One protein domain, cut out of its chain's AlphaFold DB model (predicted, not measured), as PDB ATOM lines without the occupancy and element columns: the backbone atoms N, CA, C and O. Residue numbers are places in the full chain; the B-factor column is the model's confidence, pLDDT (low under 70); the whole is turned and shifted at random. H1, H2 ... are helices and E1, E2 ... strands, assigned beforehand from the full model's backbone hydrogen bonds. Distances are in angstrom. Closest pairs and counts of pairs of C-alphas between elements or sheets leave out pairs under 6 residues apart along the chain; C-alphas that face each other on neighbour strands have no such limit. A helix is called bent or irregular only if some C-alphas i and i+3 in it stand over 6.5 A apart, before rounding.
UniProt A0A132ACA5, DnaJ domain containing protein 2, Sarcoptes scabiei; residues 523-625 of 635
ATOM      1  N   GLU A 523     151.024 208.017 181.759       90.56
ATOM      2  CA  GLU A 523     151.456 209.090 182.648       90.56
ATOM      3  C   GLU A 523     151.012 208.770 184.077       90.56
ATOM      4  O   GLU A 523     149.864 208.367 184.300       90.56
ATOM      5  N   LEU A 524     151.902 208.955 185.047       89.62
ATOM      6  CA  LEU A 524     151.577 208.835 186.460       89.62
ATOM      7  C   LEU A 524     150.805 210.092 186.901       89.62
ATOM      8  O   LEU A 524     151.386 211.149 187.122       89.62
ATOM      9  N   ARG A 525     149.480 209.967 186.996       86.75
ATOM     10  CA  ARG A 525     148.523 210.991 187.445       86.75
ATOM     11  C   ARG A 525     147.698 210.435 188.600       86.75
ATOM     12  O   ARG A 525     147.700 209.227 188.822       86.75
ATOM     13  N   GLY A 526     146.926 211.276 189.288       81.94
ATOM     14  CA  GLY A 526     146.028 210.825 190.363       81.94
ATOM     15  C   GLY A 526     145.111 209.658 189.954       81.94
ATOM     16  O   GLY A 526     144.962 208.700 190.708       81.94
ATOM     17  N   GLU A 527     144.583 209.685 188.727       84.12
ATOM     18  CA  GLU A 527     143.717 208.631 188.171       84.12
ATOM     19  C   GLU A 527     144.446 207.290 187.989       84.12
ATOM     20  O   GLU A 527     143.922 206.228 188.328       84.12
ATOM     21  N   THR A 528     145.682 207.326 187.486       88.25
ATOM     22  CA  THR A 528     146.489 206.129 187.206       88.25
ATOM     23  C   THR A 528     147.296 205.663 188.422       88.25
ATOM     24  O   THR A 528     147.737 204.515 188.460       88.25
ATOM     25  N   TYR A 529     147.435 206.502 189.455       88.19
ATOM     26  CA  TYR A 529     148.216 206.241 190.668       88.19
ATOM     27  C   TYR A 529     147.779 204.968 191.399       88.19
ATOM     28  O   TYR A 529     148.612 204.186 191.867       88.19
ATOM     29  N   ASN A 530     146.467 204.720 191.469       88.50
ATOM     30  CA  ASN A 530     145.953 203.527 192.133       88.50
ATOM     31  C   ASN A 530     146.394 202.245 191.415       88.50
ATOM     32  O   ASN A 530     146.848 201.316 192.076       88.50
ATOM     33  N   GLY A 531     146.310 202.205 190.084       85.75
ATOM     34  CA  GLY A 531     146.706 201.039 189.290       85.75
ATOM     35  C   GLY A 531     148.221 200.873 189.159       85.75
ATOM     36  O   GLY A 531     148.716 199.749 189.155       85.75
ATOM     37  N   LEU A 532     148.960 201.983 189.085       88.06
ATOM     38  CA  LEU A 532     150.406 201.976 188.882       88.06
ATOM     39  C   LEU A 532     151.208 201.860 190.177       88.06
ATOM     40  O   LEU A 532     152.353 201.442 190.109       88.06
ATOM     41  N   ILE A 533     150.682 202.248 191.341       87.75
ATOM     42  CA  ILE A 533     151.461 202.265 192.592       87.75
ATOM     43  C   ILE A 533     150.683 201.624 193.747       87.75
ATOM     44  O   ILE A 533     151.174 200.669 194.347       87.75
ATOM     45  N   ARG A 534     149.474 202.109 194.069       86.19
ATOM     46  CA  ARG A 534     148.777 201.746 195.325       86.19
ATOM     47  C   ARG A 534     148.255 200.306 195.373       86.19
ATOM     48  O   ARG A 534     148.285 199.691 196.433       86.19
ATOM     49  N   LEU A 535     147.730 199.788 194.263       85.06
ATOM     50  CA  LEU A 535     147.034 198.493 194.182       85.06
ATOM     51  C   LEU A 535     147.864 197.410 193.474       85.06
ATOM     52  O   LEU A 535     147.315 196.426 192.975       85.06
ATOM     53  N   LEU A 536     149.187 197.577 193.420       83.94
ATOM     54  CA  LEU A 536     150.082 196.567 192.861       83.94
ATOM     55  C   LEU A 536     150.091 195.285 193.706       83.94
ATOM     56  O   LEU A 536     150.018 195.319 194.936       83.94
ATOM     57  N   LYS A 537     150.231 194.135 193.036       85.31
ATOM     58  CA  LYS A 537     150.397 192.835 193.703       85.31
ATOM     59  C   LYS A 537     151.766 192.754 194.408       85.31
ATOM     60  O   LYS A 537     152.719 193.396 193.957       85.31
ATOM     61  N   PRO A 538     151.910 191.937 195.469       84.19
ATOM     62  CA  PRO A 538     153.206 191.690 196.097       84.19
ATOM     63  C   PRO A 538     154.248 191.218 195.070       84.19
ATOM     64  O   PRO A 538     153.976 190.320 194.278       84.19
ATOM     65  N   GLY A 539     155.432 191.839 195.077       80.69
ATOM     66  CA  GLY A 539     156.517 191.544 194.130       80.69
ATOM     67  C   GLY A 539     156.505 192.377 192.842       80.69
ATOM     68  O   GLY A 539     157.501 192.360 192.120       80.69
ATOM     69  N   CYS A 540     155.444 193.148 192.575       89.62
ATOM     70  CA  CYS A 540     155.401 194.078 191.447       89.62
ATOM     71  C   CYS A 540     156.091 195.412 191.778       89.62
ATOM     72  O   CYS A 540     155.999 195.912 192.902       89.62
ATOM     73  N   ARG A 541     156.760 196.011 190.787       91.88
ATOM     74  CA  ARG A 541     157.398 197.332 190.873       91.88
ATOM     75  C   ARG A 541     157.048 198.170 189.649       91.88
ATOM     76  O   ARG A 541     156.914 197.635 188.550       91.88
ATOM     77  N   THR A 542     156.978 199.480 189.837       93.44
ATOM     78  CA  THR A 542     156.731 200.433 188.751       93.44
ATOM     79  C   THR A 542     157.966 201.269 188.506       93.44
ATOM     80  O   THR A 542     158.501 201.876 189.429       93.44
ATOM     81  N   ILE A 543     158.425 201.279 187.260       94.12
ATOM     82  CA  ILE A 543     159.566 202.057 186.797       94.12
ATOM     83  C   ILE A 543     159.016 203.327 186.147       94.12
ATOM     84  O   ILE A 543     158.279 203.261 185.162       94.12
ATOM     85  N   VAL A 544     159.356 204.474 186.727       93.75
ATOM     86  CA  VAL A 544     158.837 205.793 186.365       93.75
ATOM     87  C   VAL A 544     159.971 206.659 185.830       93.75
ATOM     88  O   VAL A 544     160.937 206.908 186.546       93.75
ATOM     89  N   LEU A 545     159.854 207.139 184.594       93.75
ATOM     90  CA  LEU A 545     160.758 208.147 184.032       93.75
ATOM     91  C   LEU A 545     160.273 209.559 184.382       93.75
ATOM     92  O   LEU A 545     159.146 209.914 184.041       93.75
ATOM     93  N   LEU A 546     161.128 210.383 184.984       91.94
ATOM     94  CA  LEU A 546     160.882 211.812 185.172       91.94
ATOM     95  C   LEU A 546     161.230 212.571 183.887       91.94
ATOM     96  O   LEU A 546     162.371 212.540 183.415       91.94
ATOM     97  N   CYS A 547     160.251 213.261 183.312       91.12
ATOM     98  CA  CYS A 547     160.450 214.069 182.116       91.12
ATOM     99  C   CYS A 547     159.693 215.394 182.189       91.12
ATOM    100  O   CYS A 547     158.797 215.590 183.008       91.12
ATOM    101  N   ASP A 548     160.084 216.305 181.311       89.88
ATOM    102  CA  ASP A 548     159.424 217.585 181.103       89.88
ATOM    103  C   ASP A 548     158.764 217.615 179.713       89.88
ATOM    104  O   ASP A 548     159.151 216.836 178.841       89.88
ATOM    105  N   ASN A 549     157.786 218.487 179.474       86.81
ATOM    106  CA  ASN A 549     157.108 218.643 178.184       86.81
ATOM    107  C   ASN A 549     158.077 218.803 176.986       86.81
ATOM    108  O   ASN A 549     157.925 218.045 176.021       86.81
ATOM    109  N   PRO A 550     159.100 219.685 177.024       86.75
ATOM    110  CA  PRO A 550     160.094 219.804 175.951       86.75
ATOM    111  C   PRO A 550     161.019 218.583 175.816       86.75
ATOM    112  O   PRO A 550     161.428 218.235 174.706       86.75
ATOM    113  N   SER A 551     161.350 217.899 176.915       86.00
ATOM    114  CA  SER A 551     162.286 216.758 176.915       86.00
ATOM    115  C   SER A 551     161.606 215.413 176.635       86.00
ATOM    116  O   SER A 551     162.256 214.464 176.192       86.00
ATOM    117  N   LYS A 552     160.290 215.322 176.850       86.62
ATOM    118  CA  LYS A 552     159.447 214.141 176.626       86.62
ATOM    119  C   LYS A 552     159.619 213.512 175.238       86.62
ATOM    120  O   LYS A 552     159.864 212.305 175.206       86.62
ATOM    121  N   PRO A 553     159.543 214.242 174.104       86.12
ATOM    122  CA  PRO A 553     159.695 213.628 172.782       86.12
ATOM    123  C   PRO A 553     161.094 213.039 172.541       86.12
ATOM    124  O   PRO A 553     161.230 212.159 171.700       86.12
ATOM    125  N   LYS A 554     162.121 213.471 173.288       86.56
ATOM    126  CA  LYS A 554     163.487 212.934 173.184       86.56
ATOM    127  C   LYS A 554     163.716 211.735 174.108       86.56
ATOM    128  O   LYS A 554     164.256 210.719 173.676       86.56
ATOM    129  N   LEU A 555     163.291 211.832 175.369       88.00
ATOM    130  CA  LEU A 555     163.568 210.821 176.396       88.00
ATOM    131  C   LEU A 555     162.605 209.633 176.349       88.00
ATOM    132  O   LEU A 555     163.016 208.496 176.575       88.00
ATOM    133  N   LEU A 556     161.328 209.867 176.035       88.88
ATOM    134  CA  LEU A 556     160.310 208.819 176.076       88.88
ATOM    135  C   LEU A 556     160.553 207.704 175.037       88.88
ATOM    136  O   LEU A 556     160.420 206.540 175.412       88.88
ATOM    137  N   PRO A 557     160.973 207.985 173.782       88.12
ATOM    138  CA  PRO A 557     161.332 206.931 172.828       88.12
ATOM    139  C   PRO A 557     162.561 206.114 173.249       88.12
ATOM    140  O   PRO A 557     162.598 204.899 173.049       88.12
ATOM    141  N   GLN A 558     163.564 206.755 173.860       86.81
ATOM    142  CA  GLN A 558     164.757 206.061 174.358       86.81
ATOM    143  C   GLN A 558     164.413 205.151 175.539       86.81
ATOM    144  O   GLN A 558     164.791 203.979 175.556       86.81
ATOM    145  N   PHE A 559     163.618 205.660 176.481       90.06
ATOM    146  CA  PHE A 559     163.101 204.883 177.599       90.06
ATOM    147  C   PHE A 559     162.244 203.713 177.119       90.06
ATOM    148  O   PHE A 559     162.457 202.585 177.554       90.06
ATOM    149  N   TYR A 560     161.354 203.949 176.151       88.44
ATOM    150  CA  TYR A 560     160.570 202.904 175.496       88.44
ATOM    151  C   TYR A 560     161.466 201.790 174.944       88.44
ATOM    152  O   TYR A 560     161.234 200.615 175.229       88.44
ATOM    153  N   LYS A 561     162.517 202.146 174.192       86.69
ATOM    154  CA  LYS A 561     163.457 201.179 173.609       86.69
ATOM    155  C   LYS A 561     164.158 200.353 174.694       86.69
ATOM    156  O   LYS A 561     164.308 199.146 174.521       86.69
ATOM    157  N   ALA A 562     164.525 200.979 175.813       87.69
ATOM    158  CA  ALA A 562     165.175 200.312 176.939       87.69
ATOM    159  C   ALA A 562     164.244 199.336 177.682       87.69
ATOM    160  O   ALA A 562     164.674 198.253 178.078       87.69
ATOM    161  N   VAL A 563     162.963 199.682 177.850       89.69
ATOM    162  CA  VAL A 563     161.999 198.845 178.588       89.69
ATOM    163  C   VAL A 563     161.280 197.813 177.714       89.69
ATOM    164  O   VAL A 563     160.703 196.856 178.230       89.69
ATOM    165  N   HIS A 564     161.340 197.956 176.388       85.50
ATOM    166  CA  HIS A 564     160.667 197.086 175.420       85.50
ATOM    167  C   HIS A 564     160.926 195.570 175.596       85.50
ATOM    168  O   HIS A 564     159.971 194.793 175.429       85.50
ATOM    169  N   PRO A 565     162.145 195.101 175.948       89.31
ATOM    170  CA  PRO A 565     162.394 193.681 176.222       89.31
ATOM    171  C   PRO A 565     161.586 193.148 177.413       89.31
ATOM    172  O   PRO A 565     161.166 191.993 177.423       89.31
ATOM    173  N   TYR A 566     161.291 194.007 178.389       86.88
ATOM    174  CA  TYR A 566     160.621 193.645 179.636       86.88
ATOM    175  C   TYR A 566     159.087 193.725 179.561       86.88
ATOM    176  O   TYR A 566     158.412 193.458 180.552       86.88
ATOM    177  N   ARG A 567     158.503 194.025 178.391       83.06
ATOM    178  CA  ARG A 567     157.051 194.251 178.219       83.06
ATOM    179  C   ARG A 567     156.140 193.089 178.627       83.06
ATOM    180  O   ARG A 567     154.974 193.306 178.930       83.06
ATOM    181  N   LYS A 568     156.640 191.850 178.577       79.50
ATOM    182  CA  LYS A 568     155.875 190.643 178.946       79.50
ATOM    183  C   LYS A 568     156.002 190.299 180.433       79.50
ATOM    184  O   LYS A 568     155.361 189.353 180.894       79.50
ATOM    185  N   ASN A 569     156.826 191.033 181.183       85.56
ATOM    186  CA  ASN A 569     157.042 190.760 182.591       85.56
ATOM    187  C   ASN A 569     155.865 191.279 183.429       85.56
ATOM    188  O   ASN A 569     155.660 192.480 183.558       85.56
ATOM    189  N   LYS A 570     155.117 190.359 184.049       82.75
ATOM    190  CA  LYS A 570     153.955 190.679 184.898       82.75
ATOM    191  C   LYS A 570     154.333 191.383 186.213       82.75
ATOM    192  O   LYS A 570     153.440 191.856 186.913       82.75
ATOM    193  N   THR A 571     155.618 191.426 186.574       88.88
ATOM    194  CA  THR A 571     156.099 192.082 187.801       88.88
ATOM    195  C   THR A 571     156.580 193.515 187.580       88.88
ATOM    196  O   THR A 571     156.729 194.241 188.560       88.88
ATOM    197  N   LEU A 572     156.789 193.954 186.335       90.31
ATOM    198  CA  LEU A 572     157.274 195.301 186.028       90.31
ATOM    199  C   LEU A 572     156.213 196.104 185.281       90.31
ATOM    200  O   LEU A 572     155.722 195.686 184.237       90.31
ATOM    201  N   MET A 573     155.904 197.282 185.810       90.19
ATOM    202  CA  MET A 573     155.059 198.281 185.158       90.19
ATOM    203  C   MET A 573     155.913 199.484 184.757       90.19
ATOM    204  O   MET A 573     156.878 199.815 185.444       90.19
ATOM    205  N   PHE A 574     155.554 200.158 183.665       92.81
ATOM    206  CA  PHE A 574     156.309 201.295 183.134       92.81
ATOM    207  C   PHE A 574     155.413 202.526 183.031       92.81
ATOM    208  O   PHE A 574     154.307 202.448 182.494       92.81
ATOM    209  N   ALA A 575     155.897 203.658 183.533       93.38
ATOM    210  CA  ALA A 575     155.193 204.934 183.507       93.38
ATOM    211  C   ALA A 575     156.171 206.097 183.281       93.38
ATOM    212  O   ALA A 575     157.387 205.941 183.400       93.38
ATOM    213  N   PHE A 576     155.642 207.280 182.981       93.62
ATOM    214  CA  PHE A 576     156.409 208.529 183.030       93.62
ATOM    215  C   PHE A 576     155.695 209.554 183.915       93.62
ATOM    216  O   PHE A 576     154.472 209.523 184.035       93.62
ATOM    217  N   LEU A 577     156.447 210.457 184.538       93.06
ATOM    218  CA  LEU A 577     155.934 211.531 185.381       93.06
ATOM    219  C   LEU A 577     156.401 212.877 184.827       93.06
ATOM    220  O   LEU A 577     157.600 213.087 184.645       93.06
ATOM    221  N   LEU A 578     155.451 213.786 184.593       91.44
ATOM    222  CA  LEU A 578     155.759 215.177 184.267       91.44
ATOM    223  C   LEU A 578     156.130 215.931 185.545       91.44
ATOM    224  O   LEU A 578     155.282 216.085 186.430       91.44
ATOM    225  N   VAL A 579     157.385 216.381 185.628       87.38
ATOM    226  CA  VAL A 579     157.956 217.006 186.837       87.38
ATOM    227  C   VAL A 579     157.246 218.317 187.178       87.38
ATOM    228  O   VAL A 579     156.883 218.514 188.332       87.38
ATOM    229  N   GLU A 580     156.959 219.159 186.180       85.00
ATOM    230  CA  GLU A 580     156.299 220.466 186.362       85.00
ATOM    231  C   GLU A 580     154.963 220.359 187.108       85.00
ATOM    232  O   GLU A 580     154.628 221.204 187.931       85.00
ATOM    233  N   LYS A 581     154.201 219.292 186.837       85.88
ATOM    234  CA  LYS A 581     152.861 219.087 187.405       85.88
ATOM    235  C   LYS A 581     152.871 218.364 188.749       85.88
ATOM    236  O   LYS A 581     151.862 218.375 189.441       85.88
ATOM    237  N   ASN A 582     153.963 217.679 189.088       87.69
ATOM    238  CA  ASN A 582     154.016 216.746 190.218       87.69
ATOM    239  C   ASN A 582     155.255 216.959 191.099       87.69
ATOM    240  O   ASN A 582     155.739 216.018 191.735       87.69
ATOM    241  N   ILE A 583     155.771 218.190 191.147       85.50
ATOM    242  CA  ILE A 583     156.965 218.526 191.926       85.50
ATOM    243  C   ILE A 583     156.747 218.297 193.423       85.50
ATOM    244  O   ILE A 583     157.609 217.713 194.072       85.50
ATOM    245  N   ASP A 584     155.567 218.627 193.955       86.12
ATOM    246  CA  ASP A 584     155.229 218.413 195.369       86.12
ATOM    247  C   ASP A 584     155.232 216.933 195.745       86.12
ATOM    248  O   ASP A 584     155.651 216.544 196.837       86.12
ATOM    249  N   TRP A 585     154.772 216.085 194.823       87.56
ATOM    250  CA  TRP A 585     154.775 214.643 195.011       87.56
ATOM    251  C   TRP A 585     156.208 214.100 195.039       87.56
ATOM    252  O   TRP A 585     156.555 213.326 195.930       87.56
ATOM    253  N   TYR A 586     157.056 214.549 194.110       87.69
ATOM    254  CA  TYR A 586     158.459 214.141 194.060       87.69
ATOM    255  C   TYR A 586     159.268 214.684 195.250       87.69
ATOM    256  O   TYR A 586     160.074 213.959 195.827       87.69
ATOM    257  N   LYS A 587     158.988 215.916 195.691       86.81
ATOM    258  CA  LYS A 587     159.571 216.526 196.892       86.81
ATOM    259  C   LYS A 587     159.276 215.703 198.140       86.81
ATOM    260  O   LYS A 587     160.194 215.368 198.881       86.81
ATOM    261  N   LYS A 588     158.012 215.313 198.336       86.31
ATOM    262  CA  LYS A 588     157.604 214.429 199.441       86.31
ATOM    263  C   LYS A 588     158.292 213.067 199.373       86.31
ATOM    264  O   LYS A 588     158.664 212.531 200.410       86.31
ATOM    265  N   LEU A 589     158.482 212.521 198.171       86.56
ATOM    266  CA  LEU A 589     159.204 211.264 197.981       86.56
ATOM    267  C   LEU A 589     160.677 211.393 198.408       86.56
ATOM    268  O   LEU A 589     161.172 210.534 199.126       86.56
ATOM    269  N   LEU A 590     161.368 212.467 198.017       84.06
ATOM    270  CA  LEU A 590     162.772 212.695 198.385       84.06
ATOM    271  C   LEU A 590     162.968 213.000 199.874       84.06
ATOM    272  O   LEU A 590     163.908 212.483 200.472       84.06
ATOM    273  N   LEU A 591     162.062 213.770 200.483       85.06
ATOM    274  CA  LEU A 591     162.046 214.009 201.931       85.06
ATOM    275  C   LEU A 591     162.032 212.692 202.719       85.06
ATOM    276  O   LEU A 591     162.794 212.523 203.667       85.06
ATOM    277  N   GLN A 592     161.239 211.715 202.265       78.62
ATOM    278  CA  GLN A 592     161.191 210.388 202.885       78.62
ATOM    279  C   GLN A 592     162.506 209.603 202.779       78.62
ATOM    280  O   GLN A 592     162.733 208.723 203.604       78.62
ATOM    281  N   ALA A 593     163.362 209.883 201.791       76.12
ATOM    282  CA  ALA A 593     164.684 209.258 201.697       76.12
ATOM    283  C   ALA A 593     165.748 209.960 202.549       76.12
ATOM    284  O   ALA A 593     166.697 209.307 202.972       76.12
ATOM    285  N   LEU A 594     165.614 211.270 202.773       77.31
ATOM    286  CA  LEU A 594     166.608 212.076 203.489       77.31
ATOM    287  C   LEU A 594     166.422 212.053 205.013       77.31
ATOM    288  O   LEU A 594     167.377 212.340 205.722       77.31
ATOM    289  N   GLY A 595     165.234 211.695 205.512       66.94
ATOM    290  CA  GLY A 595     164.980 211.498 206.946       66.94
ATOM    291  C   GLY A 595     164.885 212.778 207.790       66.94
ATOM    292  O   GLY A 595     164.551 212.673 208.965       66.94
ATOM    293  N   ASP A 596     165.106 213.955 207.194       71.62
ATOM    294  CA  ASP A 596     165.039 215.263 207.855       71.62
ATOM    295  C   ASP A 596     163.901 216.134 207.296       71.62
ATOM    296  O   ASP A 596     163.718 216.224 206.079       71.62
ATOM    297  N   ASP A 597     163.223 216.886 208.169       65.75
ATOM    298  CA  ASP A 597     162.207 217.895 207.818       65.75
ATOM    299  C   ASP A 597     162.842 219.220 207.340       65.75
ATOM    300  O   ASP A 597     162.533 220.310 207.821       65.75
ATOM    301  N   ARG A 598     163.780 219.145 206.390       74.56
ATOM    302  CA  ARG A 598     164.383 220.332 205.758       74.56
ATOM    303  C   ARG A 598     163.559 220.769 204.552       74.56
ATOM    304  O   ARG A 598     163.152 219.939 203.742       74.56
ATOM    305  N   ASP A 599     163.359 222.073 204.370       73.44
ATOM    306  CA  ASP A 599     162.658 222.565 203.183       73.44
ATOM    307  C   ASP A 599     163.539 222.417 201.926       73.44
ATOM    308  O   ASP A 599     164.460 223.195 201.682       73.44
ATOM    309  N   LEU A 600     163.294 221.367 201.134       76.12
ATOM    310  CA  LEU A 600     164.028 221.114 199.890       76.12
ATOM    311  C   LEU A 600     163.530 222.022 198.760       76.12
ATOM    312  O   LEU A 600     162.399 221.884 198.278       76.12
ATOM    313  N   GLN A 601     164.414 222.894 198.281       78.06
ATOM    314  CA  GLN A 601     164.243 223.621 197.025       78.06
ATOM    315  C   GLN A 601     164.781 222.770 195.868       78.06
ATOM    316  O   GLN A 601     165.985 222.688 195.633       78.06
ATOM    317  N   ILE A 602     163.882 222.088 195.155       78.88
ATOM    318  CA  ILE A 602     164.236 221.207 194.037       78.88
ATOM    319  C   ILE A 602     164.108 221.983 192.728       78.88
ATOM    320  O   ILE A 602     163.022 222.448 192.394       78.88
ATOM    321  N   ASN A 603     165.192 222.062 191.951       82.19
ATOM    322  CA  ASN A 603     165.138 222.581 190.587       82.19
ATOM    323  C   ASN A 603     164.588 221.497 189.630       82.19
ATOM    324  O   ASN A 603     165.250 220.466 189.446       82.19
ATOM    325  N   PRO A 604     163.425 221.707 188.975       79.75
ATOM    326  CA  PRO A 604     162.829 220.727 188.065       79.75
ATOM    327  C   PRO A 604     163.749 220.325 186.910       79.75
ATOM    328  O   PRO A 604     163.747 219.161 186.509       79.75
ATOM    329  N   LYS A 605     164.581 221.254 186.414       81.06
ATOM    330  CA  LYS A 605     165.498 221.005 185.288       81.06
ATOM    331  C   LYS A 605     166.561 219.962 185.625       81.06
ATOM    332  O   LYS A 605     166.883 219.131 184.782       81.06
ATOM    333  N   ASN A 606     167.031 219.953 186.870       81.75
ATOM    334  CA  ASN A 606     168.041 219.006 187.341       81.75
ATOM    335  C   ASN A 606     167.461 217.610 187.586       81.75
ATOM    336  O   ASN A 606     168.214 216.674 187.781       81.75
ATOM    337  N   CYS A 607     166.136 217.443 187.585       81.31
ATOM    338  CA  CYS A 607     165.489 216.156 187.853       81.31
ATOM    339  C   CYS A 607     165.160 215.372 186.571       81.31
ATOM    340  O   CYS A 607     164.754 214.206 186.642       81.31
ATOM    341  N   ILE A 608     165.318 215.998 185.403       86.81
ATOM    342  CA  ILE A 608     164.967 215.433 184.098       86.81
ATOM    343  C   ILE A 608     165.862 214.227 183.785       86.81
ATOM    344  O   ILE A 608     167.075 214.280 183.947       86.81
ATOM    345  N   GLY A 609     165.264 213.131 183.312       83.69
ATOM    346  CA  GLY A 609     165.997 211.911 182.948       83.69
ATOM    347  C   GLY A 609     166.258 210.957 184.116       83.69
ATOM    348  O   GLY A 609     166.753 209.854 183.900       83.69
ATOM    349  N   THR A 610     165.869 211.332 185.334       89.75
ATOM    350  CA  THR A 610     165.888 210.437 186.495       89.75
ATOM    351  C   THR A 610     164.855 209.322 186.327       89.75
ATOM    352  O   THR A 610     163.712 209.569 185.932       89.75
ATOM    353  N   VAL A 611     165.226 208.091 186.672       92.56
ATOM    354  CA  VAL A 611     164.331 206.929 186.669       92.56
ATOM    355  C   VAL A 611     164.117 206.453 188.101       92.56
ATOM    356  O   VAL A 611     165.070 206.221 188.836       92.56
ATOM    357  N   ILE A 612     162.862 206.272 188.505       92.56
ATOM    358  CA  ILE A 612     162.497 205.812 189.847       92.56
ATOM    359  C   ILE A 612     161.885 204.417 189.752       92.56
ATOM    360  O   ILE A 612     160.939 204.205 188.998       92.56
ATOM    361  N   SER A 613     162.374 203.466 190.544       93.00
ATOM    362  CA  SER A 613     161.713 202.175 190.756       93.00
ATOM    363  C   SER A 613     160.937 202.211 192.067       93.00
ATOM    364  O   SER A 613     161.536 202.371 193.125       93.00
ATOM    365  N   ILE A 614     159.616 202.066 192.012       92.19
ATOM    366  CA  ILE A 614     158.721 202.216 193.165       92.19
ATOM    367  C   ILE A 614     158.046 200.883 193.475       92.19
ATOM    368  O   ILE A 614     157.461 200.248 192.594       92.19
ATOM    369  N   ASN A 615     158.072 200.480 194.746       90.19
ATOM    370  CA  ASN A 615     157.287 199.367 195.262       90.19
ATOM    371  C   ASN A 615     156.226 199.889 196.238       90.19
ATOM    372  O   ASN A 615     156.509 200.134 197.411       90.19
ATOM    373  N   GLY A 616     154.988 200.033 195.758       84.56
ATOM    374  CA  GLY A 616     153.878 200.532 196.575       84.56
ATOM    375  C   GLY A 616     153.437 199.580 197.694       84.56
ATOM    376  O   GLY A 616     152.915 200.042 198.705       84.56
ATOM    377  N   PHE A 617     153.688 198.271 197.563       83.88
ATOM    378  CA  PHE A 617     153.313 197.275 198.573       83.88
ATOM    379  C   PHE A 617     154.260 197.299 199.779       83.88
ATOM    380  O   PHE A 617     153.813 197.366 200.921       83.88
ATOM    381  N   ARG A 618     155.576 197.273 199.529       84.75
ATOM    382  CA  ARG A 618     156.605 197.319 200.584       84.75
ATOM    383  C   ARG A 618     157.038 198.743 200.966       84.75
ATOM    384  O   ARG A 618     157.902 198.880 201.820       84.75
ATOM    385  N   LYS A 619     156.457 199.776 200.343       84.94
ATOM    386  CA  LYS A 619     156.726 201.206 200.598       84.94
ATOM    387  C   LYS A 619     158.215 201.584 200.547       84.94
ATOM    388  O   LYS A 619     158.700 202.308 201.405       84.94
ATOM    389  N   TYR A 620     158.933 201.114 199.530       87.12
ATOM    390  CA  TYR A 620     160.302 201.564 199.259       87.12
ATOM    391  C   TYR A 620     160.448 201.965 197.792       87.12
ATOM    392  O   TYR A 620     159.673 201.529 196.931       87.12
ATOM    393  N   PHE A 621     161.459 202.777 197.505       90.25
ATOM    394  CA  PHE A 621     161.797 203.191 196.154       90.25
ATOM    395  C   PHE A 621     163.313 203.276 195.967       90.25
ATOM    396  O   PHE A 621     164.066 203.408 196.927       90.25
ATOM    397  N   CYS A 622     163.753 203.174 194.717       90.19
ATOM    398  CA  CYS A 622     165.138 203.369 194.307       90.19
ATOM    399  C   CYS A 622     165.171 204.465 193.245       90.19
ATOM    400  O   CYS A 622     164.357 204.439 192.319       90.19
ATOM    401  N   VAL A 623     166.099 205.410 193.370       88.88
ATOM    402  CA  VAL A 623     166.269 206.520 192.426       88.88
ATOM    403  C   VAL A 623     167.549 206.297 191.635       88.88
ATOM    404  O   VAL A 623     168.611 206.087 192.213       88.88
ATOM    405  N   TYR A 624     167.437 206.352 190.314       88.25
ATOM    406  CA  TYR A 624     168.551 206.271 189.383       88.25
ATOM    407  C   TYR A 624     168.661 207.608 188.669       88.25
ATOM    408  O   TYR A 624     167.823 207.951 187.832       88.25
ATOM    409  N   HIS A 625     169.678 208.377 189.033       83.25
ATOM    410  CA  HIS A 625     169.973 209.656 188.408       83.25
ATOM    411  C   HIS A 625     171.052 209.473 187.337       83.25
ATOM    412  O   HIS A 625     171.952 208.646 187.501       83.25
TER     413      HIS A 625
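AT A GLANCE: This is residues 523 to 625 of the 635 residues of the protein "DnaJ domain containing protein 2" of Sarcoptes scabiei (UniProt A0A132ACA5). You are looking at a strongly twisted four-stranded sheet with helices over both faces. H2 runs along one face over E1 and E2; H1 lies over the other face, where H3 runs across near the edge strand E4, and short H4 grazes the sheet. The printed part has 103 residues, with four named helices and four named strands that follow along the chain as H1 E1 H2 E2 H3 H4 E3 E4; the class is mixed, helices and strands. The mixed sheet has the order E2, E1, E3, E4, with E2 and E1 parallel and the other neighbours antiparallel. The whole is compact, with a radius of gyration of the C-alphas of 13.6 A and spans of 41 by 32 by 24 A.

HOW THE PARTS SIT: Start at H1, residues 526 to 534, and go on to E1, residues 541 to 547. H1 is on the sheet at a height of 10.6 A, over E1 and only just not over the third strand, E3 (residues 611 to 615), on which 2 of its C-alphas fall; the closest C-alphas of H1 and E1 are those of Leu 532 and Thr 542, 6.5 A apart. Next come H2, residues 552 to 566, and E2, residues 572 to 578. E1, H2 and E2 form a strand-helix-strand unit, two parallel neighbour strands with a helix between, whose crossover is right-handed. Look for N 543 and O 573, 2.8 A apart. H2 is on the opposite face from H1, at a height of 9.9 A over the sheet; its closest C-alpha pair with E1 is Cys 547 and Leu 555, 7.3 A. H3, residues 583 to 594, is on the same face as H1, and is near E4, residues 620 to 624. Between E1 and E3 find N 544 and O 612, 2.8 A; in the hairpin of E3 and E4 find N 613 and O 622, 2.8 A. Of O i to N i+4 pairs, 3 of 5 are within hydrogen-bond range in H1, 7 of 11 in H2 and 7 of 8 in H3; H4, residues 604 to 607, is too short for one.

IN THESE COORDINATES: Find C-alpha 526 at (146.028, 210.825, 190.363), where H1 begins; H1 is only just irregular, with C-alphas 527 and 530 6.8 A apart. E1 is 19.1 A long, H2 20.7 A, E2 20.0 A and H3 16.4 A. H2 is irregular: C-alphas 562 and 565 are 7.2 A apart. E4 ends at C-alpha 624, (168.551, 206.271, 189.383).

THE WHOLE: The C-alphas farthest apart, those of Lys 568 and Arg 598, are 40.9 A apart. The printed part has no cut and no long link. Its mean pLDDT is 86.1; residues 595 and 597 are under 70.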